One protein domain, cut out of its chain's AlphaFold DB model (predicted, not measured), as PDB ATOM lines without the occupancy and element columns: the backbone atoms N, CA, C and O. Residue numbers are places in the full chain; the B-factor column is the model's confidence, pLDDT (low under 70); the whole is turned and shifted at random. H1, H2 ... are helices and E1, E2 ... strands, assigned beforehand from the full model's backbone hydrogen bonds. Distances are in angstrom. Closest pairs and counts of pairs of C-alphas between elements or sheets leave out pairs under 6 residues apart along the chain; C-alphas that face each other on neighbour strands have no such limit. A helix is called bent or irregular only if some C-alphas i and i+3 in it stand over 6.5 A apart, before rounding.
ATOM      1  N   ALA A   2      27.911 -43.254 -15.790       87.12
ATOM      2  CA  ALA A   2      27.283 -43.561 -14.502       87.12
ATOM      3  C   ALA A   2      26.001 -44.427 -14.568       87.12
ATOM      4  O   ALA A   2      25.878 -45.327 -13.732       87.12
ATOM      5  N   PRO A   3      25.081 -44.259 -15.547       89.81
ATOM      6  CA  PRO A   3      23.917 -45.141 -15.675       89.81
ATOM      7  C   PRO A   3      24.290 -46.617 -15.864       89.81
ATOM      8  O   PRO A   3      23.767 -47.472 -15.155       89.81
ATOM      9  N   ALA A   4      25.258 -46.911 -16.738       93.25
ATOM     10  CA  ALA A   4      25.721 -48.273 -17.006       93.25
ATOM     11  C   ALA A   4      26.386 -48.916 -15.777       93.25
ATOM     12  O   ALA A   4      26.165 -50.088 -15.482       93.25
ATOM     13  N   ILE A   5      27.155 -48.132 -15.011       93.94
ATOM     14  CA  ILE A   5      27.777 -48.589 -13.759       93.94
ATOM     15  C   ILE A   5      26.709 -48.985 -12.732       93.94
ATOM     16  O   ILE A   5      26.811 -50.042 -12.105       93.94
ATOM     17  N   ARG A   6      25.667 -48.156 -12.572       93.06
ATOM     18  CA  ARG A   6      24.550 -48.444 -11.660       93.06
ATOM     19  C   ARG A   6      23.739 -49.648 -12.130       93.06
ATOM     20  O   ARG A   6      23.382 -50.480 -11.301       93.06
ATOM     21  N   ALA A   7      23.486 -49.760 -13.435       94.12
ATOM     22  CA  ALA A   7      22.791 -50.898 -14.036       94.12
ATOM     23  C   ALA A   7      23.558 -52.217 -13.831       94.12
ATOM     24  O   ALA A   7      22.946 -53.240 -13.539       94.12
ATOM     25  N   ALA A   8      24.894 -52.176 -13.854       94.50
ATOM     26  CA  ALA A   8      25.758 -53.307 -13.507       94.50
ATOM     27  C   ALA A   8      25.822 -53.615 -11.991       94.50
ATOM     28  O   ALA A   8      26.522 -54.536 -11.573       94.50
ATOM     29  N   GLY A   9      25.113 -52.857 -11.145       93.75
ATOM     30  CA  GLY A   9      25.009 -53.098  -9.702       93.75
ATOM     31  C   GLY A   9      26.110 -52.464  -8.841       93.75
ATOM     32  O   GLY A   9      26.174 -52.745  -7.638       93.75
ATOM     33  N   TYR A  10      26.950 -51.596  -9.412       93.25
ATOM     34  CA  TYR A  10      28.070 -50.952  -8.718       93.25
ATOM     35  C   TYR A  10      27.740 -49.529  -8.241       93.25
ATOM     36  O   TYR A  10      26.774 -48.901  -8.680       93.25
ATOM     37  N   GLU A  11      28.531 -49.014  -7.296       92.75
ATOM     38  CA  GLU A  11      28.395 -47.629  -6.835       92.75
ATOM     39  C   GLU A  11      29.062 -46.699  -7.858       92.75
ATOM     40  O   GLU A  11      30.275 -46.748  -8.051       92.75
ATOM     41  N   ALA A  12      28.266 -45.870  -8.535       92.38
ATOM     42  CA  ALA A  12      28.769 -44.905  -9.506       92.38
ATOM     43  C   ALA A  12      29.093 -43.568  -8.837       92.38
ATOM     44  O   ALA A  12      28.244 -43.002  -8.139       92.38
ATOM     45  N   VAL A  13      30.290 -43.057  -9.110       91.69
ATOM     46  CA  VAL A  13      30.714 -41.706  -8.743       91.69
ATOM     47  C   VAL A  13      30.991 -40.925 -10.024       91.69
ATOM     48  O   VAL A  13      31.673 -41.416 -10.920       91.69
ATOM     49  N   ASP A  14      30.473 -39.711 -10.127       89.94
ATOM     50  CA  ASP A  14      30.691 -38.888 -11.314       89.94
ATOM     51  C   ASP A  14      32.059 -38.204 -11.225       89.94
ATOM     52  O   ASP A  14      32.392 -37.581 -10.210       89.94
ATOM     53  N   LEU A  15      32.870 -38.335 -12.278       87.81
ATOM     54  CA  LEU A  15      34.125 -37.595 -12.375       87.81
ATOM     55  C   LEU A  15      33.828 -36.093 -12.472       87.81
ATOM     56  O   LEU A  15      32.954 -35.694 -13.247       87.81
ATOM     57  N   PRO A  16      34.562 -35.236 -11.738       86.44
ATOM     58  CA  PRO A  16      34.384 -33.801 -11.866       86.44
ATOM     59  C   PRO A  16      34.760 -33.367 -13.285       86.44
ATOM     60  O   PRO A  16      35.845 -33.693 -13.780       86.44
ATOM     61  N   ALA A  17      33.862 -32.618 -13.923       79.25
ATOM     62  CA  ALA A  17      34.125 -32.010 -15.217       79.25
ATOM     63  C   ALA A  17      35.263 -30.993 -15.069       79.25
ATOM     64  O   ALA A  17      35.153 -30.003 -14.343       79.25
ATOM     65  N   VAL A  18      36.378 -31.281 -15.728       70.44
ATOM     66  CA  VAL A  18      37.534 -30.395 -15.847       70.44
ATOM     67  C   VAL A  18      37.491 -29.837 -17.266       70.44
ATOM     68  O   VAL A  18      37.968 -30.477 -18.196       70.44
ATOM     69  N   HIS A  19      36.794 -28.705 -17.423       64.88
ATOM     70  CA  HIS A  19      36.295 -28.184 -18.709       64.88
ATOM     71  C   HIS A  19      35.233 -29.086 -19.381       64.88
ATOM     72  O   HIS A  19      34.838 -30.111 -18.820       64.88
ATOM     73  N   GLU A  20      34.701 -28.680 -20.546       65.50
ATOM     74  CA  GLU A  20      33.937 -29.603 -21.400       65.50
ATOM     75  C   GLU A  20      34.841 -30.806 -21.700       65.50
ATOM     76  O   GLU A  20      35.984 -30.621 -22.118       65.50
ATOM     77  N   PHE A  21      34.372 -32.026 -21.411       66.56
ATOM     78  CA  PHE A  21      35.140 -33.253 -21.619       66.56
ATOM     79  C   PHE A  21      35.640 -33.323 -23.071       66.56
ATOM     80  O   PHE A  21      34.862 -33.559 -23.993       66.56
ATOM     81  N   ASP A  22      36.942 -33.105 -23.260       73.62
ATOM     82  CA  ASP A  22      37.593 -33.031 -24.567       73.62
ATOM     83  C   ASP A  22      38.758 -34.032 -24.617       73.62
ATOM     84  O   ASP A  22      39.739 -33.940 -23.867       73.62
ATOM     85  N   ILE A  23      38.627 -35.010 -25.516       72.12
ATOM     86  CA  ILE A  23      39.620 -36.058 -25.788       72.12
ATOM     87  C   ILE A  23      40.895 -35.482 -26.421       72.12
ATOM     88  O   ILE A  23      41.970 -36.078 -26.346       72.12
ATOM     89  N   HIS A  24      40.805 -34.290 -27.010       74.69
ATOM     90  CA  HIS A  24      41.869 -33.661 -27.777       74.69
ATOM     91  C   HIS A  24      42.766 -32.734 -26.945       74.69
ATOM     92  O   HIS A  24      43.692 -32.148 -27.509       74.69
ATOM     93  N   ARG A  25      42.537 -32.618 -25.629       79.81
ATOM     94  CA  ARG A  25      43.341 -31.793 -24.707       79.81
ATOM     95  C   ARG A  25      44.824 -32.146 -24.743       79.81
ATOM     96  O   ARG A  25      45.177 -33.329 -24.787       79.81
ATOM     97  N   SER A  26      45.676 -31.123 -24.676       83.69
ATOM     98  CA  SER A  26      47.133 -31.278 -24.616       83.69
ATOM     99  C   SER A  26      47.590 -31.819 -23.256       83.69
ATOM    100  O   SER A  26      46.862 -31.746 -22.264       83.69
ATOM    101  N   CYS A  27      48.828 -32.317 -23.160       84.75
ATOM    102  CA  CYS A  27      49.398 -32.702 -21.864       84.75
ATOM    103  C   CYS A  27      49.476 -31.527 -20.872       84.75
ATOM    104  O   CYS A  27      49.335 -31.746 -19.671       84.75
ATOM    105  N   ALA A  28      49.656 -30.293 -21.358       86.75
ATOM    106  CA  ALA A  28      49.670 -29.096 -20.519       86.75
ATOM    107  C   ALA A  28      48.288 -28.819 -19.903       86.75
ATOM    108  O   ALA A  28      48.195 -28.634 -18.690       86.75
ATOM    109  N   ASP A  29      47.220 -28.894 -20.705       87.81
ATOM    110  CA  ASP A  29      45.838 -28.745 -20.219       87.81
ATOM    111  C   ASP A  29      45.523 -29.828 -19.175       87.81
ATOM    112  O   ASP A  29      45.049 -29.557 -18.072       87.81
ATOM    113  N   ARG A  30      45.891 -31.081 -19.480       89.44
ATOM    114  CA  ARG A  30      45.684 -32.227 -18.582       89.44
ATOM    115  C   ARG A  30      46.456 -32.090 -17.264       89.44
ATOM    116  O   ARG A  30      45.984 -32.605 -16.250       89.44
ATOM    117  N   LEU A  31      47.620 -31.430 -17.263       90.94
ATOM    118  CA  LEU A  31      48.402 -31.106 -16.059       90.94
ATOM    119  C   LEU A  31      47.755 -29.999 -15.221       90.94
ATOM    120  O   LEU A  31      47.744 -30.090 -13.992       90.94
ATOM    121  N   GLN A  32      47.209 -28.968 -15.870       90.44
ATOM    122  CA  GLN A  32      46.510 -27.869 -15.202       90.44
ATOM    123  C   GLN A  32      45.292 -28.379 -14.413       90.44
ATOM    124  O   GLN A  32      45.061 -27.959 -13.275       90.44
ATOM    125  N   ASP A  33      44.583 -29.356 -14.977       88.56
ATOM    126  CA  ASP A  33      43.372 -29.949 -14.404       88.56
ATOM    127  C   ASP A  33      43.633 -31.044 -13.353       88.56
ATOM    128  O   ASP A  33      42.745 -31.402 -12.569       88.56
ATOM    129  N   GLY A  34      44.863 -31.568 -13.286       90.38
ATOM    130  CA  GLY A  34      45.246 -32.702 -12.439       90.38
ATOM    131  C   GLY A  34      44.866 -32.577 -10.972       90.38
ATOM    132  O   GLY A  34      44.419 -33.542 -10.349       90.38
ATOM    133  N   TRP A  35      44.996 -31.376 -10.406       90.06
ATOM    134  CA  TRP A  35      44.716 -31.140  -8.990       90.06
ATOM    135  C   TRP A  35      43.233 -31.259  -8.635       90.06
ATOM    136  O   TRP A  35      42.917 -31.613  -7.495       90.06
ATOM    137  N   VAL A  36      42.328 -31.006  -9.585       91.62
ATOM    138  CA  VAL A  36      40.881 -31.171  -9.381       91.62
ATOM    139  C   VAL A  36      40.565 -32.648  -9.174       91.62
ATOM    140  O   VAL A  36      39.986 -33.031  -8.156       91.62
ATOM    141  N   HIS A  37      41.022 -33.487 -10.104       91.69
ATOM    142  CA  HIS A  37      40.836 -34.935 -10.050       91.69
ATOM    143  C   HIS A  37      41.571 -35.558  -8.868       91.69
ATOM    144  O   HIS A  37      41.006 -36.397  -8.173       91.69
ATOM    145  N   ARG A  38      42.785 -35.091  -8.555       91.94
ATOM    146  CA  ARG A  38      43.545 -35.573  -7.396       91.94
ATOM    147  C   ARG A  38      42.782 -35.373  -6.090       91.94
ATOM    148  O   ARG A  38      42.564 -36.336  -5.358       91.94
ATOM    149  N   ARG A  39      42.322 -34.143  -5.825       92.12
ATOM    150  CA  ARG A  39      41.538 -33.817  -4.619       92.12
ATOM    151  C   ARG A  39      40.242 -34.617  -4.551       92.12
ATOM    152  O   ARG A  39      39.806 -34.985  -3.463       92.12
ATOM    153  N   PHE A  40      39.611 -34.856  -5.697       92.38
ATOM    154  CA  PHE A  40      38.420 -35.689  -5.785       92.38
ATOM    155  C   PHE A  40      38.723 -37.142  -5.397       92.38
ATOM    156  O   PHE A  40      38.086 -37.666  -4.486       92.38
ATOM    157  N   PHE A  41      39.729 -37.771  -6.008       91.00
ATOM    158  CA  PHE A  41      40.085 -39.166  -5.742       91.00
ATOM    159  C   PHE A  41      40.550 -39.406  -4.299       91.00
ATOM    160  O   PHE A  41      40.171 -40.413  -3.697       91.00
ATOM    161  N   GLU A  42      41.293 -38.463  -3.710       90.06
ATOM    162  CA  GLU A  42      41.705 -38.503  -2.296       90.06
ATOM    163  C   GLU A  42      40.497 -38.525  -1.333       90.06
ATOM    164  O   GLU A  42      40.584 -39.089  -0.242       90.06
ATOM    165  N   ARG A  43      39.347 -37.964  -1.738       89.12
ATOM    166  CA  ARG A  43      38.119 -37.889  -0.922       89.12
ATOM    167  C   ARG A  43      37.107 -38.993  -1.231       89.12
ATOM    168  O   ARG A  43      36.494 -39.534  -0.315       89.12
ATOM    169  N   ALA A  44      36.908 -39.312  -2.508       84.50
ATOM    170  CA  ALA A  44      35.796 -40.135  -2.987       84.50
ATOM    171  C   ALA A  44      35.975 -41.646  -2.734       84.50
ATOM    172  O   ALA A  44      34.991 -42.389  -2.791       84.50
ATOM    173  N   ARG A  45      37.199 -42.097  -2.399       83.12
ATOM    174  CA  ARG A  45      37.565 -43.519  -2.229       83.12
ATOM    175  C   ARG A  45      37.112 -44.358  -3.435       83.12
ATOM    176  O   ARG A  45      36.233 -45.195  -3.313       83.12
ATOM    177  N   VAL A  46      37.685 -44.071  -4.600       90.44
ATOM    178  CA  VAL A  46      37.385 -44.758  -5.868       90.44
ATOM    179  C   VAL A  46      38.251 -46.013  -6.006       90.44
ATOM    180  O   VAL A  46      39.450 -45.950  -5.735       90.44
ATOM    181  N   ASP A  47      37.651 -47.117  -6.457       91.69
ATOM    182  CA  ASP A  47      38.335 -48.401  -6.683       91.69
ATOM    183  C   ASP A  47      38.736 -48.604  -8.152       91.69
ATOM    184  O   ASP A  47      39.686 -49.323  -8.451       91.69
ATOM    185  N   LEU A  48      38.005 -47.976  -9.079       93.56
ATOM    186  CA  LEU A  48      38.229 -48.059 -10.521       93.56
ATOM    187  C   LEU A  48      37.787 -46.764 -11.198       93.56
ATOM    188  O   LEU A  48      36.700 -46.258 -10.920       93.56
ATOM    189  N   VAL A  49      38.586 -46.262 -12.133       94.12
ATOM    190  CA  VAL A  49      38.168 -45.192 -13.044       94.12
ATOM    191  C   VAL A  49      37.861 -45.789 -14.414       94.12
ATOM    192  O   VAL A  49      38.709 -46.468 -14.990       94.12
ATOM    193  N   VAL A  50      36.661 -45.520 -14.931       94.12
ATOM    194  CA  VAL A  50      36.246 -45.853 -16.299       94.12
ATOM    195  C   VAL A  50      36.009 -44.557 -17.067       94.12
ATOM    196  O   VAL A  50      35.032 -43.843 -16.841       94.12
ATOM    197  N   ASP A  51      36.920 -44.260 -17.981       91.31
ATOM    198  CA  ASP A  51      36.874 -43.100 -18.863       91.31
ATOM    199  C   ASP A  51      36.431 -43.503 -20.275       91.31
ATOM    200  O   ASP A  51      36.549 -44.664 -20.662       91.31
ATOM    201  N   VAL A  52      35.934 -42.544 -21.049       88.75
ATOM    202  CA  VAL A  52      35.568 -42.712 -22.455       88.75
ATOM    203  C   VAL A  52      36.593 -41.971 -23.301       88.75
ATOM    204  O   VAL A  52      36.690 -40.750 -23.218       88.75
ATOM    205  N   ASP A  53      37.364 -42.714 -24.093       85.69
ATOM    206  CA  ASP A  53      38.377 -42.191 -25.022       85.69
ATOM    207  C   ASP A  53      39.309 -41.119 -24.405       85.69
ATOM    208  O   ASP A  53      39.696 -40.134 -25.026       85.69
ATOM    209  N   THR A  54      39.678 -41.306 -23.133       86.94
ATOM    210  CA  THR A  54      40.527 -40.408 -22.323       86.94
ATOM    211  C   THR A  54      39.998 -38.987 -22.107       86.94
ATOM    212  O   THR A  54      40.767 -38.082 -21.747       86.94
ATOM    213  N   ALA A  55      38.697 -38.768 -22.298       83.38
ATOM    214  CA  ALA A  55      38.075 -37.456 -22.178       83.38
ATOM    215  C   ALA A  55      38.279 -36.828 -20.792       83.38
ATOM    216  O   ALA A  55      38.376 -35.607 -20.680       83.38
ATOM    217  N   ALA A  56      38.406 -37.640 -19.743       85.69
ATOM    218  CA  ALA A  56      38.628 -37.216 -18.367       85.69
ATOM    219  C   ALA A  56      40.052 -37.484 -17.844       85.69
ATOM    220  O   ALA A  56      40.318 -37.246 -16.667       85.69
ATOM    221  N   LEU A  57      40.992 -37.929 -18.686       89.25
ATOM    222  CA  LEU A  57      42.367 -38.202 -18.264       89.25
ATOM    223  C   LEU A  57      43.087 -36.909 -17.876       89.25
ATOM    224  O   LEU A  57      43.271 -36.013 -18.703       89.25
ATOM    225  N   THR A  58      43.564 -36.854 -16.636       92.00
ATOM    226  CA  THR A  58      44.377 -35.754 -16.109       92.00
ATOM    227  C   THR A  58      45.741 -36.240 -15.631       92.00
ATOM    228  O   THR A  58      45.918 -37.385 -15.192       92.00
ATOM    229  N   LEU A  59      46.714 -35.338 -15.638       92.31
ATOM    230  CA  LEU A  59      48.094 -35.592 -15.234       92.31
ATOM    231  C   LEU A  59      48.443 -34.770 -13.990       92.31
ATOM    232  O   LEU A  59      47.918 -33.682 -13.798       92.31
ATOM    233  N   VAL A  60      49.372 -35.251 -13.171       93.31
ATOM    234  CA  VAL A  60      49.994 -34.481 -12.081       93.31
ATOM    235  C   VAL A  60      51.517 -34.534 -12.206       93.31
ATOM    236  O   VAL A  60      52.038 -35.469 -12.824       93.31
ATOM    237  N   PRO A  61      52.256 -33.568 -11.625       92.25
ATOM    238  CA  PRO A  61      53.714 -33.629 -11.587       92.25
ATOM    239  C   PRO A  61      54.217 -34.946 -10.976       92.25
ATOM    240  O   PRO A  61      53.712 -35.401  -9.946       92.25
ATOM    241  N   GLY A  62      55.197 -35.561 -11.635       86.69
ATOM    242  CA  GLY A  62      55.871 -36.779 -11.194       86.69
ATOM    243  C   GLY A  62      56.991 -36.510 -10.185       86.69
ATOM    244  O   GLY A  62      57.283 -35.369  -9.837       86.69
ATOM    245  N   ALA A  63      57.639 -37.581  -9.719       81.88
ATOM    246  CA  ALA A  63      58.722 -37.491  -8.732       81.88
ATOM    247  C   ALA A  63      60.015 -36.864  -9.289       81.88
ATOM    248  O   ALA A  63      60.784 -36.273  -8.534       81.88
ATOM    249  N   GLN A  64      60.260 -37.000 -10.595       82.19
ATOM    250  CA  GLN A  64      61.408 -36.394 -11.269       82.19
ATOM    251  C   GLN A  64      61.041 -35.005 -11.812       82.19
ATOM    252  O   GLN A  64      59.928 -34.835 -12.317       82.19
ATOM    253  N   PRO A  65      61.955 -34.017 -11.764       81.31
ATOM    254  CA  PRO A  65      61.720 -32.702 -12.353       81.31
ATOM    255  C   PRO A  65      61.316 -32.805 -13.829       81.31
ATOM    256  O   PRO A  65      61.991 -33.460 -14.619       81.31
ATOM    257  N   GLY A  66      60.201 -32.171 -14.195       78.12
ATOM    258  CA  GLY A  66      59.669 -32.191 -15.563       78.12
ATOM    259  C   GLY A  66      58.898 -33.460 -15.952       78.12
ATOM    260  O   GLY A  66      58.322 -33.493 -17.034       78.12
ATOM    261  N   ALA A  67      58.830 -34.480 -15.090       83.31
ATOM    262  CA  ALA A  67      58.006 -35.658 -15.340       83.31
ATOM    263  C   ALA A  67      56.529 -35.395 -15.009       83.31
ATOM    264  O   ALA A  67      56.202 -34.649 -14.084       83.31
ATOM    265  N   ALA A  68      55.634 -36.078 -15.719       88.31
ATOM    266  CA  ALA A  68      54.203 -36.110 -15.445       88.31
ATOM    267  C   ALA A  68      53.736 -37.560 -15.293       88.31
ATOM    268  O   ALA A  68      54.249 -38.462 -15.955       88.31
ATOM    269  N   VAL A  69      52.760 -37.789 -14.421       90.38
ATOM    270  CA  VAL A  69      52.137 -39.101 -14.214       90.38
ATOM    271  C   VAL A  69      50.622 -38.967 -14.245       90.38
ATOM    272  O   VAL A  69      50.074 -37.920 -13.900       90.38
ATOM    273  N   MET A  70      49.926 -40.030 -14.642       91.56
ATOM    274  CA  MET A  70      48.465 -40.049 -14.601       91.56
ATOM    275  C   MET A  70      47.972 -39.879 -13.165       91.56
ATOM    276  O   MET A  70      48.464 -40.532 -12.243       91.56
ATOM    277  N   THR A  71      46.978 -39.015 -12.981       92.62
ATOM    278  CA  THR A  71      46.453 -38.678 -11.649       92.62
ATOM    279  C   THR A  71      45.962 -39.911 -10.873       92.62
ATOM    280  O   THR A  71      46.357 -40.060  -9.716       92.62
ATOM    281  N   PRO A  72      45.186 -40.841 -11.473       91.69
ATOM    282  CA  PRO A  72      44.794 -42.083 -10.800       91.69
ATOM    283  C   PRO A  72      45.996 -42.971 -10.454       91.69
ATOM    284  O   PRO A  72      46.074 -43.506  -9.348       91.69
ATOM    285  N   ALA A  73      46.979 -43.068 -11.356       90.25
ATOM    286  CA  ALA A  73      48.175 -43.883 -11.153       90.25
ATOM    287  C   ALA A  73      49.031 -43.386  -9.976       90.25
ATOM    288  O   ALA A  73      49.550 -44.202  -9.216       90.25
ATOM    289  N   ALA A  74      49.128 -42.065  -9.784       90.38
ATOM    290  CA  ALA A  74      49.810 -41.456  -8.638       90.38
ATOM    291  C   ALA A  74      49.150 -41.792  -7.287       90.38
ATOM    292  O   ALA A  74      49.787 -41.670  -6.244       90.38
ATOM    293  N   LEU A  75      47.879 -42.201  -7.308       89.12
ATOM    294  CA  LEU A  75      47.086 -42.554  -6.130       89.12
ATOM    295  C   LEU A  75      46.847 -44.064  -5.997       89.12
ATOM    296  O   LEU A  75      46.110 -44.484  -5.106       89.12
ATOM    297  N   GLY A  76      47.439 -44.887  -6.867       89.00
ATOM    298  CA  GLY A  76      47.233 -46.333  -6.836       89.00
ATOM    299  C   GLY A  76      45.841 -46.777  -7.290       89.00
ATOM    300  O   GLY A  76      45.379 -47.827  -6.854       89.00
ATOM    301  N   ILE A  77      45.155 -45.982  -8.118       91.25
ATOM    302  CA  ILE A  77      43.801 -46.277  -8.602       91.25
ATOM    303  C   ILE A  77      43.888 -46.794 -10.048       91.25
ATOM    304  O   ILE A  77      44.377 -46.064 -10.915       91.25
ATOM    305  N   PRO A  78      43.410 -48.022 -10.332       94.00
ATOM    306  CA  PRO A  78      43.297 -48.537 -11.690       94.00
ATOM    307  C   PRO A  78      42.447 -47.626 -12.574       94.00
ATOM    308  O   PRO A  78      41.369 -47.171 -12.183       94.00
ATOM    309  N   TYR A  79      42.929 -47.389 -13.789       94.25
ATOM    310  CA  TYR A  79      42.258 -46.560 -14.780       94.25
ATOM    311  C   TYR A  79      42.106 -47.337 -16.088       94.25
ATOM    312  O   TYR A  79      43.063 -47.937 -16.588       94.25
ATOM    313  N   VAL A  80      40.898 -47.306 -16.641       95.00
ATOM    314  CA  VAL A  80      40.537 -47.918 -17.917       95.00
ATOM    315  C   VAL A  80      39.908 -46.850 -18.798       95.00
ATOM    316  O   VAL A  80      38.937 -46.219 -18.391       95.00
ATOM    317  N   SER A  81      40.417 -46.682 -20.016       93.19
ATOM    318  CA  SER A  81      39.717 -45.924 -21.055       93.19
ATOM    319  C   SER A  81      39.032 -46.898 -22.000       93.19
ATOM    320  O   SER A  81      39.717 -47.707 -22.626       93.19
ATOM    321  N   ILE A  82      37.707 -46.822 -22.103       93.94
ATOM    322  CA  ILE A  82      36.898 -47.582 -23.064       93.94
ATOM    323  C   ILE A  82      36.707 -46.799 -24.360       93.94
ATOM    324  O   ILE A  82      36.952 -45.592 -24.395       93.94
ATOM    325  N   LEU A  83      36.246 -47.486 -25.410       89.00
ATOM    326  CA  LEU A  83      36.058 -46.916 -26.749       89.00
ATOM    327  C   LEU A  83      37.324 -46.269 -27.322       89.00
ATOM    328  O   LEU A  83      37.227 -45.431 -28.211       89.00
ATOM    329  N   MET A  84      38.501 -46.672 -26.837       88.31
ATOM    330  CA  MET A  84      39.744 -46.073 -27.291       88.31
ATOM    331  C   MET A  84      39.957 -46.390 -28.766       88.31
ATOM    332  O   MET A  84      39.872 -47.553 -29.176       88.31
ATOM    333  N   ASP A  85      40.269 -45.358 -29.538       83.25
ATOM    334  CA  ASP A  85      40.526 -45.466 -30.965       83.25
ATOM    335  C   ASP A  85      41.853 -44.773 -31.320       83.25
ATOM    336  O   ASP A  85      41.937 -43.540 -31.344       83.25
ATOM    337  N   PRO A  86      42.917 -45.547 -31.603       75.06
ATOM    338  CA  PRO A  86      44.222 -44.970 -31.910       75.06
ATOM    339  C   PRO A  86      44.226 -44.187 -33.230       75.06
ATOM    340  O   PRO A  86      45.029 -43.271 -33.388       75.06
ATOM    341  N   VAL A  87      43.329 -44.508 -34.167       72.75
ATOM    342  CA  VAL A  87      43.249 -43.850 -35.475       72.75
ATOM    343  C   VAL A  87      42.619 -42.468 -35.330       72.75
ATOM    344  O   VAL A  87      43.129 -41.499 -35.893       72.75
ATOM    345  N   THR A  88      41.549 -42.335 -34.540       70.44
ATOM    346  CA  THR A  88      40.933 -41.021 -34.302       70.44
ATOM    347  C   THR A  88      41.704 -40.166 -33.304       70.44
ATOM    348  O   THR A  88      41.608 -38.940 -33.373       70.44
ATOM    349  N   ALA A  89      42.520 -40.769 -32.434       71.06
ATOM    350  CA  ALA A  89      43.406 -40.028 -31.539       71.06
ATOM    351  C   ALA A  89      44.395 -39.113 -32.297       71.06
ATOM    352  O   ALA A  89      44.737 -38.044 -31.790       71.06
ATOM    353  N   MET A  90      44.776 -39.462 -33.538       64.81
ATOM    354  CA  MET A  90      45.593 -38.603 -34.418       64.81
ATOM    355  C   MET A  90      44.953 -37.235 -34.697       64.81
ATOM    356  O   MET A  90      45.656 -36.283 -35.016       64.81
ATOM    357  N   MET A  91      43.623 -37.128 -34.603       64.25
ATOM    358  CA  MET A  91      42.886 -35.888 -34.882       64.25
ATOM    359  C   MET A  91      42.882 -34.917 -33.691       64.25
ATOM    360  O   MET A  91      42.252 -33.861 -33.759       64.25
ATOM    361  N   GLY A  92      43.535 -35.274 -32.581       67.00
ATOM    362  CA  GLY A  92      43.619 -34.415 -31.408       67.00
ATOM    363  C   GLY A  92      44.577 -33.244 -31.531       67.00
ATOM    364  O   GLY A  92      45.416 -33.173 -32.419       67.00
ATOM    365  N   ARG A  93      44.450 -32.304 -30.585       66.88
ATOM    366  CA  ARG A  93      45.362 -31.159 -30.454       66.88
ATOM    367  C   ARG A  93      46.648 -31.546 -29.722       66.88
ATOM    368  O   ARG A  93      47.594 -30.766 -29.691       66.88
ATOM    369  N   SER A  94      46.681 -32.735 -29.117       70.62
ATOM    370  CA  SER A  94      47.902 -33.315 -28.568       70.62
ATOM    371  C   SER A  94      48.885 -33.634 -29.685       70.62
ATOM    372  O   SER A  94      48.519 -34.219 -30.702       70.62
ATOM    373  N   ARG A  95      50.157 -33.303 -29.459       75.25
ATOM    374  CA  ARG A  95      51.243 -33.823 -30.286       75.25
ATOM    375  C   ARG A  95      51.231 -35.342 -30.198       75.25
ATOM    376  O   ARG A  95      51.102 -35.896 -29.103       75.25
ATOM    377  N   TRP A  96      51.365 -36.015 -31.336       76.69
ATOM    378  CA  TRP A  96      51.322 -37.472 -31.345       76.69
ATOM    379  C   TRP A  96      52.429 -38.083 -30.491       76.69
ATOM    380  O   TRP A  96      52.229 -39.127 -29.885       76.69
ATOM    381  N   GLU A  97      53.581 -37.426 -30.391       76.69
ATOM    382  CA  GLU A  97      54.686 -37.913 -29.578       76.69
ATOM    383  C   GLU A  97      54.324 -37.992 -28.094       76.69
ATOM    384  O   GLU A  97      54.592 -39.004 -27.447       76.69
ATOM    385  N   ASP A  98      53.630 -36.978 -27.582       78.56
ATOM    386  CA  ASP A  98      53.149 -36.961 -26.201       78.56
ATOM    387  C   ASP A  98      52.079 -38.042 -25.984       78.56
ATOM    388  O   ASP A  98      52.080 -38.756 -24.978       78.56
ATOM    389  N   TRP A  99      51.182 -38.199 -26.961       81.44
ATOM    390  CA  TRP A  99      50.155 -39.234 -26.932       81.44
ATOM    391  C   TRP A  99      50.750 -40.647 -26.959       81.44
ATOM    392  O   TRP A  99      50.328 -41.526 -26.208       81.44
ATOM    393  N   TRP A 100      51.776 -40.864 -27.777       82.94
ATOM    394  CA  TRP A 100      52.474 -42.136 -27.865       82.94
ATOM    395  C   TRP A 100      53.148 -42.505 -26.541       82.94
ATOM    396  O   TRP A 100      53.025 -43.639 -26.074       82.94
ATOM    397  N   LEU A 101      53.803 -41.541 -25.887       80.50
ATOM    398  CA  LEU A 101      54.368 -41.735 -24.550       80.50
ATOM    399  C   LEU A 101      53.288 -42.125 -23.531       80.50
ATOM    400  O   LEU A 101      53.505 -43.023 -22.712       80.50
ATOM    401  N   LEU A 102      52.106 -41.508 -23.609       85.31
ATOM    402  CA  LEU A 102      50.973 -41.865 -22.762       85.31
ATOM    403  C   LEU A 102      50.494 -43.299 -23.028       85.31
ATOM    404  O   LEU A 102      50.331 -44.063 -22.075       85.31
ATOM    405  N   LEU A 103      50.339 -43.707 -24.293       87.50
ATOM    406  CA  LEU A 103      49.991 -45.085 -24.670       87.50
ATOM    407  C   LEU A 103      51.002 -46.100 -24.122       87.50
ATOM    408  O   LEU A 103      50.611 -47.131 -23.573       87.50
ATOM    409  N   ARG A 104      52.301 -45.791 -24.194       85.62
ATOM    410  CA  ARG A 104      53.380 -46.650 -23.677       85.62
ATOM    411  C   ARG A 104      53.406 -46.757 -22.152       85.62
ATOM    412  O   ARG A 104      54.064 -47.655 -21.629       85.62
ATOM    413  N   SER A 105      52.690 -45.898 -21.430       86.06
ATOM    414  CA  SER A 105      52.595 -45.999 -19.976       86.06
ATOM    415  C   SER A 105      51.898 -47.304 -19.566       86.06
ATOM    416  O   SER A 105      50.750 -47.522 -19.961       86.06
ATOM    417  N   PRO A 106      52.514 -48.156 -18.728       88.69
ATOM    418  CA  PRO A 106      51.884 -49.380 -18.232       88.69
ATOM    419  C   PRO A 106      50.858 -49.111 -17.121       88.69
ATOM    420  O   PRO A 106      50.283 -50.049 -16.592       88.69
ATOM    421  N   SER A 107      50.637 -47.847 -16.752       89.25
ATOM    422  CA  SER A 107      49.832 -47.454 -15.589       89.25
ATOM    423  C   SER A 107      48.318 -47.434 -15.823       89.25
ATOM    424  O   SER A 107      47.561 -47.046 -14.934       89.25
ATOM    425  N   TRP A 108      47.873 -47.819 -17.021       93.06
ATOM    426  CA  TRP A 108      46.469 -47.790 -17.408       93.06
ATOM    427  C   TRP A 108      46.125 -48.803 -18.494       93.06
ATOM    428  O   TRP A 108      46.971 -49.199 -19.305       93.06
ATOM    429  N   THR A 109      44.852 -49.193 -18.499       95.38
ATOM    430  CA  THR A 109      44.280 -50.159 -19.436       95.38
ATOM    431  C   THR A 109      43.629 -49.432 -20.611       95.38
ATOM    432  O   THR A 109      42.804 -48.536 -20.419       95.38
ATOM    433  N   LYS A 110      43.982 -49.845 -21.827       94.56
ATOM    434  CA  LYS A 110      43.451 -49.348 -23.097       94.56
ATOM    435  C   LYS A 110      42.436 -50.358 -23.602       94.56
ATOM    436  O   LYS A 110      42.817 -51.372 -24.183       94.56
ATOM    437  N   ALA A 111      41.162 -50.114 -23.325       95.44
ATOM    438  CA  ALA A 111      40.076 -50.947 -23.812       95.44
ATOM    439  C   ALA A 111      39.675 -50.465 -25.213       95.44
ATOM    440  O   ALA A 111      38.967 -49.467 -25.379       95.44
ATOM    441  N   VAL A 112      40.205 -51.164 -26.217       94.06
ATOM    442  CA  VAL A 112      40.084 -50.823 -27.637       94.06
ATOM    443  C   VAL A 112      38.873 -51.540 -28.215       94.06
ATOM    444  O   VAL A 112      38.682 -52.737 -27.991       94.06
ATOM    445  N   TRP A 113      38.038 -50.791 -28.933       92.62
ATOM    446  CA  TRP A 113      36.763 -51.305 -29.433       92.62
ATOM    447  C   TRP A 113      36.886 -52.105 -30.729       92.62
ATOM    448  O   TRP A 113      36.006 -52.920 -31.000       92.62
ATOM    449  N   ASP A 114      37.957 -51.883 -31.497       91.56
ATOM    450  CA  ASP A 114      38.285 -52.639 -32.703       91.56
ATOM    451  C   ASP A 114      39.415 -53.648 -32.446       91.56
ATOM    452  O   ASP A 114      40.497 -53.297 -31.967       91.56
ATOM    453  N   THR A 115      39.154 -54.921 -32.746       89.44
ATOM    454  CA  THR A 115      40.082 -56.022 -32.450       89.44
ATOM    455  C   THR A 115      41.359 -55.979 -33.293       89.44
ATOM    456  O   THR A 115      42.420 -56.371 -32.797       89.44
ATOM    457  N   ALA A 116      41.306 -55.458 -34.522       86.50
ATOM    458  CA  ALA A 116      42.490 -55.297 -35.362       86.50
ATOM    459  C   ALA A 116      43.378 -54.165 -34.833       86.50
ATOM    460  O   ALA A 116      44.582 -54.360 -34.643       86.50
ATOM    461  N   HIS A 117      42.780 -53.027 -34.464       87.31
ATOM    462  CA  HIS A 117      43.494 -51.931 -33.801       87.31
ATOM    463  C   HIS A 117      44.140 -52.376 -32.478       87.31
ATOM    464  O   HIS A 117      45.272 -51.998 -32.166       87.31
ATOM    465  N   ALA A 118      43.452 -53.207 -31.694       90.69
ATOM    466  CA  ALA A 118      43.992 -53.737 -30.448       90.69
ATOM    467  C   ALA A 118      45.198 -54.661 -30.688       90.69
ATOM    468  O   ALA A 118      46.234 -54.528 -30.029       90.69
ATOM    469  N   ALA A 119      45.087 -55.586 -31.648       88.56
ATOM    470  CA  ALA A 119      46.178 -56.476 -32.038       88.56
ATOM    471  C   ALA A 119      47.400 -55.694 -32.540       88.56
ATOM    472  O   ALA A 119      48.533 -56.015 -32.185       88.56
ATOM    473  N   GLU A 120      47.173 -54.638 -33.312       84.56
ATOM    474  CA  GLU A 120      48.213 -53.753 -33.824       84.56
ATOM    475  C   GLU A 120      48.946 -53.005 -32.702       84.56
ATOM    476  O   GLU A 120      50.173 -53.055 -32.639       84.56
ATOM    477  N   LEU A 121      48.228 -52.393 -31.755       86.81
ATOM    478  CA  LEU A 121      48.861 -51.736 -30.606       86.81
ATOM    479  C   LEU A 121      49.705 -52.717 -29.777       86.81
ATOM    480  O   LEU A 121      50.807 -52.369 -29.351       86.81
ATOM    481  N   ARG A 122      49.241 -53.963 -29.598       89.06
ATOM    482  CA  ARG A 122      50.038 -55.018 -28.944       89.06
ATOM    483  C   ARG A 122      51.309 -55.344 -29.730       89.06
ATOM    484  O   ARG A 122      52.373 -55.435 -29.125       89.06
ATOM    485  N   ARG A 123      51.226 -55.472 -31.062       83.75
ATOM    486  CA  ARG A 123      52.397 -55.682 -31.941       83.75
ATOM    487  C   ARG A 123      53.394 -54.520 -31.872       83.75
ATOM    488  O   ARG A 123      54.587 -54.746 -32.018       83.75
ATOM    489  N   LEU A 124      52.924 -53.298 -31.611       81.19
ATOM    490  CA  LEU A 124      53.755 -52.105 -31.385       81.19
ATOM    491  C   LEU A 124      54.295 -51.997 -29.939       81.19
ATOM    492  O   LEU A 124      54.897 -50.990 -29.552       81.19
ATOM    493  N   GLY A 125      54.079 -53.021 -29.109       83.69
ATOM    494  CA  GLY A 125      54.570 -53.078 -27.732       83.69
ATOM    495  C   GLY A 125      53.844 -52.136 -26.770       83.69
ATOM    496  O   GLY A 125      54.412 -51.751 -25.748       83.69
ATOM    497  N   VAL A 126      52.612 -51.724 -27.083       88.38
ATOM    498  CA  VAL A 126      51.788 -50.920 -26.171       88.38
ATOM    499  C   VAL A 126      51.254 -51.821 -25.048       88.38
ATOM    500  O   VAL A 126      50.535 -52.785 -25.323       88.38
ATOM    501  N   PRO A 127      51.577 -51.541 -23.771       90.88
ATOM    502  CA  PRO A 127      51.148 -52.373 -22.654       90.88
ATOM    503  C   PRO A 127      49.692 -52.098 -22.265       90.88
ATOM    504  O   PRO A 127      49.176 -50.993 -22.452       90.88
ATOM    505  N   GLY A 128      49.043 -53.084 -21.640       93.00
ATOM    506  CA  GLY A 128      47.703 -52.922 -21.064       93.00
ATOM    507  C   GLY A 128      46.583 -52.771 -22.098       93.00
ATOM    508  O   GLY A 128      45.567 -52.156 -21.793       93.00
ATOM    509  N   VAL A 129      46.765 -53.280 -23.320       95.12
ATOM    510  CA  VAL A 129      45.746 -53.251 -24.383       95.12
ATOM    511  C   VAL A 129      44.813 -54.451 -24.258       95.12
ATOM    512  O   VAL A 129      45.256 -55.602 -24.316       95.12
ATOM    513  N   VAL A 130      43.513 -54.192 -24.145       95.31
ATOM    514  CA  VAL A 130      42.462 -55.210 -23.995       95.31
ATOM    515  C   VAL A 130      41.373 -54.988 -25.040       95.31
ATOM    516  O   VAL A 130      41.089 -53.848 -25.408       95.31
ATOM    517  N   ASP A 131      40.777 -56.076 -25.520       94.19
ATOM    518  CA  ASP A 131      39.678 -56.001 -26.483       94.19
ATOM    519  C   ASP A 131      38.386 -55.766 -25.702       94.19
ATOM    520  O   ASP A 131      38.025 -56.561 -24.831       94.19
ATOM    521  N   LEU A 132      37.684 -54.672 -25.989       95.31
ATOM    522  CA  LEU A 132      36.389 -54.393 -25.380       95.31
ATOM    523  C   LEU A 132      35.453 -53.777 -26.423       95.31
ATOM    524  O   LEU A 132      35.477 -52.562 -26.622       95.31
ATOM    525  N   PRO A 133      34.613 -54.596 -27.078       94.44
ATOM    526  CA  PRO A 133      33.727 -54.129 -28.133       94.44
ATOM    527  C   PRO A 133      32.793 -53.022 -27.656       94.44
ATOM    528  O   PRO A 133      32.339 -53.027 -26.503       94.44
ATOM    529  N   ALA A 134      32.434 -52.137 -28.586       94.69
ATOM    530  CA  ALA A 134      31.388 -51.150 -28.374       94.69
ATOM    531  C   ALA A 134      30.065 -51.804 -27.912       94.69
ATOM    532  O   ALA A 134      29.840 -53.018 -28.007       94.69
ATOM    533  N   ALA A 135      29.203 -50.972 -27.344       96.25
ATOM    534  CA  ALA A 135      27.915 -51.358 -26.787       96.25
ATOM    535  C   ALA A 135      26.939 -50.178 -26.882       96.25
ATOM    536  O   ALA A 135      27.327 -49.070 -27.269       96.25
ATOM    537  N   VAL A 136      25.678 -50.409 -26.523       95.69
ATOM    538  CA  VAL A 136      24.687 -49.344 -26.327       95.69
ATOM    539  C   VAL A 136      24.562 -49.007 -24.842       95.69
ATOM    540  O   VAL A 136      24.743 -49.864 -23.973       95.69
ATOM    541  N   MET A 137      24.295 -47.739 -24.536       94.06
ATOM    542  CA  MET A 137      24.061 -47.291 -23.164       94.06
ATOM    543  C   MET A 137      22.794 -47.913 -22.592       94.06
ATOM    544  O   MET A 137      21.770 -47.965 -23.265       94.06
ATOM    545  N   SER A 376      26.535 -51.880 -19.260       97.12
ATOM    546  CA  SER A 376      26.531 -52.612 -17.988       97.12
ATOM    547  C   SER A 376      27.268 -53.955 -18.072       97.12
ATOM    548  O   SER A 376      28.092 -54.246 -17.204       97.12
ATOM    549  N   HIS A 377      27.105 -54.718 -19.159       97.81
ATOM    550  CA  HIS A 377      27.869 -55.955 -19.390       97.81
ATOM    551  C   HIS A 377      29.374 -55.690 -19.576       97.81
ATOM    552  O   HIS A 377      30.223 -56.479 -19.149       97.81
ATOM    553  N   ARG A 378      29.738 -54.564 -20.206       96.94
ATOM    554  CA  ARG A 378      31.145 -54.151 -20.359       96.94
ATOM    555  C   ARG A 378      31.745 -53.723 -19.021       96.94
ATOM    556  O   ARG A 378      32.861 -54.125 -18.711       96.94
ATOM    557  N   ILE A 379      30.999 -52.982 -18.201       96.62
ATOM    558  CA  ILE A 379      31.410 -52.620 -16.840       96.62
ATOM    559  C   ILE A 379      31.603 -53.875 -15.990       96.62
ATOM    560  O   ILE A 379      32.612 -53.983 -15.298       96.62
ATOM    561  N   GLU A 380      30.689 -54.844 -16.067       96.38
ATOM    562  CA  GLU A 380      30.854 -56.116 -15.368       96.38
ATOM    563  C   GLU A 380      32.146 -56.821 -15.793       96.38
ATOM    564  O   GLU A 380      32.931 -57.213 -14.931       96.38
ATOM    565  N   THR A 381      32.423 -56.885 -17.098       96.81
ATOM    566  CA  THR A 381      33.680 -57.438 -17.631       96.81
ATOM    567  C   THR A 381      34.903 -56.745 -17.016       96.81
ATOM    568  O   THR A 381      35.777 -57.413 -16.467       96.81
ATOM    569  N   LEU A 382      34.938 -55.408 -17.019       95.81
ATOM    570  CA  LEU A 382      36.047 -54.627 -16.457       95.81
ATOM    571  C   LEU A 382      36.222 -54.833 -14.950       95.81
ATOM    572  O   LEU A 382      37.344 -54.947 -14.459       95.81
ATOM    573  N   VAL A 383      35.124 -54.916 -14.200       94.44
ATOM    574  CA  VAL A 383      35.176 -55.176 -12.758       94.44
ATOM    575  C   VAL A 383      35.645 -56.605 -12.464       94.44
ATOM    576  O   VAL A 383      36.358 -56.826 -11.484       94.44
ATOM    577  N   GLN A 384      35.302 -57.591 -13.297       94.56
ATOM    578  CA  GLN A 384      35.856 -58.940 -13.154       94.56
ATOM    579  C   GLN A 384      37.363 -58.964 -13.433       94.56
ATOM    580  O   GLN A 384      38.102 -59.594 -12.677       94.56
ATOM    581  N   MET A 385      37.834 -58.226 -14.442       94.94
ATOM    582  CA  MET A 385      39.270 -58.062 -14.702       94.94
ATOM    583  C   MET A 385      39.982 -57.392 -13.520       94.94
ATOM    584  O   MET A 385      41.049 -57.844 -13.107       94.94
ATOM    585  N   LEU A 386      39.369 -56.368 -12.910       93.12
ATOM    586  CA  LEU A 386      39.882 -55.729 -11.693       93.12
ATOM    587  C   LEU A 386      40.061 -56.751 -10.563       93.12
ATOM    588  O   LEU A 386      41.135 -56.831  -9.970       93.12
ATOM    589  N   LYS A 387      39.031 -57.559 -10.283       91.00
ATOM    590  CA  LYS A 387      39.053 -58.573  -9.212       91.00
ATOM    591  C   LYS A 387      40.122 -59.646  -9.423       91.00
ATOM    592  O   LYS A 387      40.651 -60.169  -8.447       91.00
ATOM    593  N   LYS A 388      40.428 -59.977 -10.678       92.75
ATOM    594  CA  LYS A 388      41.466 -60.949 -11.049       92.75
ATOM    595  C   LYS A 388      42.874 -60.349 -11.118       92.75
ATOM    596  O   LYS A 388      43.828 -61.095 -11.304       92.75
ATOM    597  N   GLY A 389      43.013 -59.028 -10.977       89.75
ATOM    598  CA  GLY A 389      44.291 -58.337 -11.159       89.75
ATOM    599  C   GLY A 389      44.763 -58.302 -12.617       89.75
ATOM    600  O   GLY A 389      45.959 -58.217 -12.866       89.75
ATOM    601  N   GLU A 390      43.839 -58.390 -13.577       92.19
ATOM    602  CA  GLU A 390      44.124 -58.395 -15.022       92.19
ATOM    603  C   GLU A 390      44.157 -56.980 -15.627       92.19
ATOM    604  O   GLU A 390      44.565 -56.800 -16.774       92.19
ATOM    605  N   LEU A 391      43.723 -55.964 -14.873       91.56
ATOM    606  CA  LEU A 391      43.884 -54.567 -15.274       91.56
ATOM    607  C   LEU A 391      45.324 -54.098 -15.052       91.56
ATOM    608  O   LEU A 391      46.021 -54.563 -14.152       91.56
ATOM    609  N   ALA A 392      45.744 -53.126 -15.858       86.62
ATOM    610  CA  ALA A 392      47.050 -52.496 -15.738       86.62
ATOM    611  C   ALA A 392      47.307 -51.981 -14.306       86.62
ATOM    612  O   ALA A 392      46.483 -51.258 -13.735       86.62
ATOM    613  N   ALA A 393      48.453 -52.360 -13.733       71.94
ATOM    614  CA  ALA A 393      48.806 -52.022 -12.360       71.94
ATOM    615  C   ALA A 393      49.257 -50.550 -12.249       71.94
ATOM    616  O   ALA A 393      50.084 -50.096 -13.047       71.94
ATOM    617  N   PRO A 394      48.762 -49.787 -11.260       68.56
ATOM    618  CA  PRO A 394      49.212 -48.417 -11.049       68.56
ATOM    619  C   PRO A 394      50.672 -48.373 -10.560       68.56
ATOM    620  O   PRO A 394      51.159 -49.299  -9.915       68.56
ATOM    621  N   LEU A 395      51.368 -47.265 -10.844       57.69
ATOM    622  CA  LEU A 395      52.799 -47.072 -10.538       57.69
ATOM    623  C   LEU A 395      53.114 -47.015  -9.032       57.69
ATOM    624  O   LEU A 395      54.251 -47.261  -8.638       57.69
ATOM    625  N   ALA A 396      52.127 -46.690  -8.194       54.28
ATOM    626  CA  ALA A 396      52.236 -46.716  -6.741       54.28
ATOM    627  C   ALA A 396      51.237 -47.731  -6.170       54.28
ATOM    628  O   ALA A 396      50.029 -47.586  -6.351       54.28
ATOM    629  N   ALA A 397      51.721 -48.749  -5.457       44.56
ATOM    630  CA  ALA A 397      50.847 -49.604  -4.664       44.56
ATOM    631  C   ALA A 397      50.288 -48.786  -3.488       44.56
ATOM    632  O   ALA A 397      51.059 -48.239  -2.697       44.56
ATOM    633  N   ARG A 398      48.959 -48.700  -3.335       44.59
ATOM    634  CA  ARG A 398      48.389 -48.257  -2.053       44.59
ATOM    635  C   ARG A 398      48.721 -49.319  -1.003       44.59
ATOM    636  O   ARG A 398      48.437 -50.493  -1.248       44.59
ATOM    637  N   PRO A 399      49.244 -48.950   0.178       36.91
ATOM    638  CA  PRO A 399      49.101 -49.809   1.338       36.91
ATOM    639  C   PRO A 399      47.601 -50.039   1.519       36.91
ATOM    640  O   PRO A 399      46.831 -49.082   1.643       36.91
ATOM    641  N   VAL A 400      47.172 -51.296   1.474       39.75
ATOM    642  CA  VAL A 400      45.833 -51.655   1.928       39.75
ATOM    643  C   VAL A 400      45.830 -51.366   3.425       39.75
ATOM    644  O   VAL A 400      46.352 -52.155   4.209       39.75
ATOM    645  N   GLU A 401      45.308 -50.211   3.844       39.56
ATOM    646  CA  GLU A 401      44.916 -50.047   5.240       39.56
ATOM    647  C   GLU A 401      43.863 -51.118   5.501       39.56
ATOM    648  O   GLU A 401      42.776 -51.090   4.918       39.56
ATOM    649  N   ALA A 402      44.228 -52.108   6.315       32.91
ATOM    650  CA  ALA A 402      43.328 -53.146   6.773       32.91
ATOM    651  C   ALA A 402      42.191 -52.476   7.550       32.91
ATOM    652  O   ALA A 402      42.279 -52.255   8.758       32.91
ATOM    653  N   ALA A 403      41.126 -52.103   6.844       38.81
ATOM    654  CA  ALA A 403      39.879 -51.732   7.474       38.81
ATOM    655  C   ALA A 403      39.449 -52.932   8.320       38.81
ATOM    656  O   ALA A 403      39.307 -54.043   7.802       38.81
ATOM    657  N   ALA A 404      39.300 -52.715   9.629       34.19
ATOM    658  CA  ALA A 404      38.818 -53.736  10.543       34.19
ATOM    659  C   ALA A 404      37.538 -54.364   9.959       34.19
ATOM    660  O   ALA A 404      36.660 -53.620   9.501       34.19
ATOM    661  N   PRO A 405      37.423 -55.705   9.929       36.19
ATOM    662  CA  PRO A 405      36.284 -56.369   9.320       36.19
ATOM    663  C   PRO A 405      35.029 -55.957  10.082       36.19
ATOM    664  O   PRO A 405      34.784 -56.399  11.200       36.19
ATOM    665  N   THR A 406      34.240 -55.069   9.481       36.78
ATOM    666  CA  THR A 406      32.909 -54.748   9.982       36.78
ATOM    667  C   THR A 406      31.977 -55.815   9.415       36.78
ATOM    668  O   THR A 406      31.858 -55.922   8.190       36.78
ATOM    669  N   PRO A 407      31.341 -56.655  10.245       45.41
ATOM    670  CA  PRO A 407      30.524 -57.747   9.750       45.41
ATOM    671  C   PRO A 407      29.136 -57.222   9.363       45.41
ATOM    672  O   PRO A 407      28.215 -57.277  10.162       45.41
ATOM    673  N   SER A 408      28.990 -56.697   8.143       43.66
ATOM    674  CA  SER A 408      27.785 -56.841   7.302       43.66
ATOM    675  C   SER A 408      27.941 -56.019   6.016       43.66
ATOM    676  O   SER A 408      28.075 -54.800   6.089       43.66
ATOM    677  N   ARG A 409      27.834 -56.686   4.857       44.16
ATOM    678  CA  ARG A 409      28.063 -56.214   3.470       44.16
ATOM    679  C   ARG A 409      29.533 -56.087   3.060       44.16
ATOM    680  O   ARG A 409      30.271 -55.252   3.566       44.16
ATOM    681  N   GLN A 410      29.921 -56.886   2.061       44.12
ATOM    682  CA  GLN A 410      31.106 -56.610   1.245       44.12
ATOM    683  C   GLN A 410      31.020 -55.165   0.717       44.12
ATOM    684  O   GLN A 410      29.925 -54.746   0.316       44.12
ATOM    685  N   PRO A 411      32.121 -54.392   0.724       53.72
ATOM    686  CA  PRO A 411      32.106 -53.039   0.186       53.72
ATOM    687  C   PRO A 411      31.711 -53.092  -1.294       53.72
ATOM    688  O   PRO A 411      32.242 -53.894  -2.063       53.72
ATOM    689  N   LYS A 412      30.735 -52.266  -1.690       74.56
ATOM    690  CA  LYS A 412      30.388 -52.102  -3.104       74.56
ATOM    691  C   LYS A 412      31.564 -51.418  -3.797       74.56
ATOM    692  O   LYS A 412      32.004 -50.376  -3.329       74.56
ATOM    693  N   ILE A 413      32.035 -52.000  -4.898       82.38
ATOM    694  CA  ILE A 413      33.076 -51.404  -5.743       82.38
ATOM    695  C   ILE A 413      32.574 -50.046  -6.241       82.38
ATOM    696  O   ILE A 413      31.474 -49.962  -6.804       82.38
ATOM    697  N   ARG A 414      33.373 -49.001  -6.012       87.25
ATOM    698  CA  ARG A 414      33.105 -47.627  -6.439       87.25
ATOM    699  C   ARG A 414      33.810 -47.336  -7.745       87.25
ATOM    700  O   ARG A 414      35.040 -47.273  -7.797       87.25
ATOM    701  N   VAL A 415      33.021 -47.123  -8.789       86.62
ATOM    702  CA  VAL A 415      33.525 -46.831 -10.128       86.62
ATOM    703  C   VAL A 415      33.280 -45.361 -10.436       86.62
ATOM    704  O   VAL A 415      32.134 -44.906 -10.451       86.62
ATOM    705  N   ALA A 416      34.361 -44.621 -10.676       83.69
ATOM    706  CA  ALA A 416      34.268 -43.260 -11.174       83.69
ATOM    707  C   ALA A 416      34.107 -43.278 -12.696       83.69
ATOM    708  O   ALA A 416      34.925 -43.887 -13.385       83.69
ATOM    709  N   GLY A 417      33.066 -42.629 -13.212       76.44
ATOM    710  CA  GLY A 417      32.774 -42.575 -14.642       76.44
ATOM    711  C   GLY A 417      32.663 -41.149 -15.163       76.44
ATOM    712  O   GLY A 417      32.238 -40.253 -14.433       76.44
ATOM    713  N   VAL A 418      32.992 -40.943 -16.438       77.94
ATOM    714  CA  VAL A 418      32.543 -39.742 -17.167       77.94
ATOM    715  C   VAL A 418      31.020 -39.756 -17.205       77.94
ATOM    716  O   VAL A 418      30.437 -40.834 -17.371       77.94
TER     717      VAL A 418
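AT A GLANCE: This is residues 2 to 137 and 376 to 418 of the 419 residues of a protein of Phycisphaerales bacterium (UniProt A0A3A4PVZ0). A strongly twisted sheet of six parallel strands runs through the middle, with H1 and H7 over one face and H6 over edge strand E7. H2, with the small hairpin E3 and E4 packed on it, reaches the sheet with its residues 41 to 44, and a loop, residues 400 to 410, sticks out from the body. You have 179 residues with seven named helices and eight named strands, in the order H1 E1 H2 E2 E3 E4 H3 E5 H4 H5 E6 H6 E7 H7 E8; the sheet runs E1 E8 E2 E5 E6 E7. The class is mixed; the whole is compact, radius of gyration of the C-alphas 15.9 A, spanning 51 by 38 by 30 A.

IN THESE COORDINATES: Find C-alpha 2 at (27.283, -43.561, -14.502), where H1, residues 2 to 7, begins. Next come E1, 11 to 14, and H2, 27 to 44, 24.4 A long; H2 is irregular, C-alphas 32 and 35 being 7.2 A apart, with a kink of 44 degrees near residue 34. Then read E2, 48 to 52, 13.3 A; E3, 59 to 61; E4, 68 to 70; H3, 71 to 74; E5, 79 to 84, 12.8 A; H4, 86 to 89; H5, 96 to 104, 12.1 A; E6, 109 to 112; H6, 115 to 123, 12.3 A; and E7, 129 to 131. Past the cut, H7, 376 to 388, runs 18.5 A from (26.531, -52.612, -17.988), and E8, 414 to 417, ends at (32.774, -42.575, -14.642).

HOW THE PARTS SIT: Across the sheet, look for N 13 and O 415 at 2.9 A, N 50 and O 416 at 2.8 A, N 51 and O 80 at 2.8 A, N 111 and O 81 at 2.9 A, and N 112 and O 130 at 2.9 A. E1, H2, E2 is a split strand-helix-strand unit, two strands running the same way with E8 between them; E5, H4 H5, E6 and E6, H6, E7 are units of neighbour strands, and the three crossovers are right-handed. H1 and H7 are on the same face, at heights over the sheet of 8.3 A and 9.1 A; they touch, about perpendicular at 86 degrees, C-alphas 4 and 376 closest at 4.5 A, through residues 376 to 379 of H7 alone. H6 is on the sheet over E7, along it at 22 degrees on the local plane. H2 and H3 only graze the sheet; they touch, C-alphas 38 and 71 closest at 6.0 A, through residues 34 to 41 of H2 alone. In the hairpin E3 and E4, N 60 and O 69 are 2.9 A apart; C-alphas 31 and 59, the closest of H2 and E3, are 4.6 A apart. H4 and H5 are not on the sheet and are near each other. Every O i to N i+4 pair is within hydrogen-bond range in H1, H5, H6 and H7, and 11 of 14 in H2; H3 and H4 are too short for such a pair.

THE WHOLE: Without residues 400 to 410, which stand free, the body spans 39 by 38 by 31 A. Residues 138 to 375 are not printed, and C-alphas 137 and 376 are 7.8 A apart across the cut. The links E1 to H2 and H7 to E8 are long. The mean pLDDT of the printed part is 82.9; residues 19 to 21, 90 to 93 and 394 to 411 are under 70.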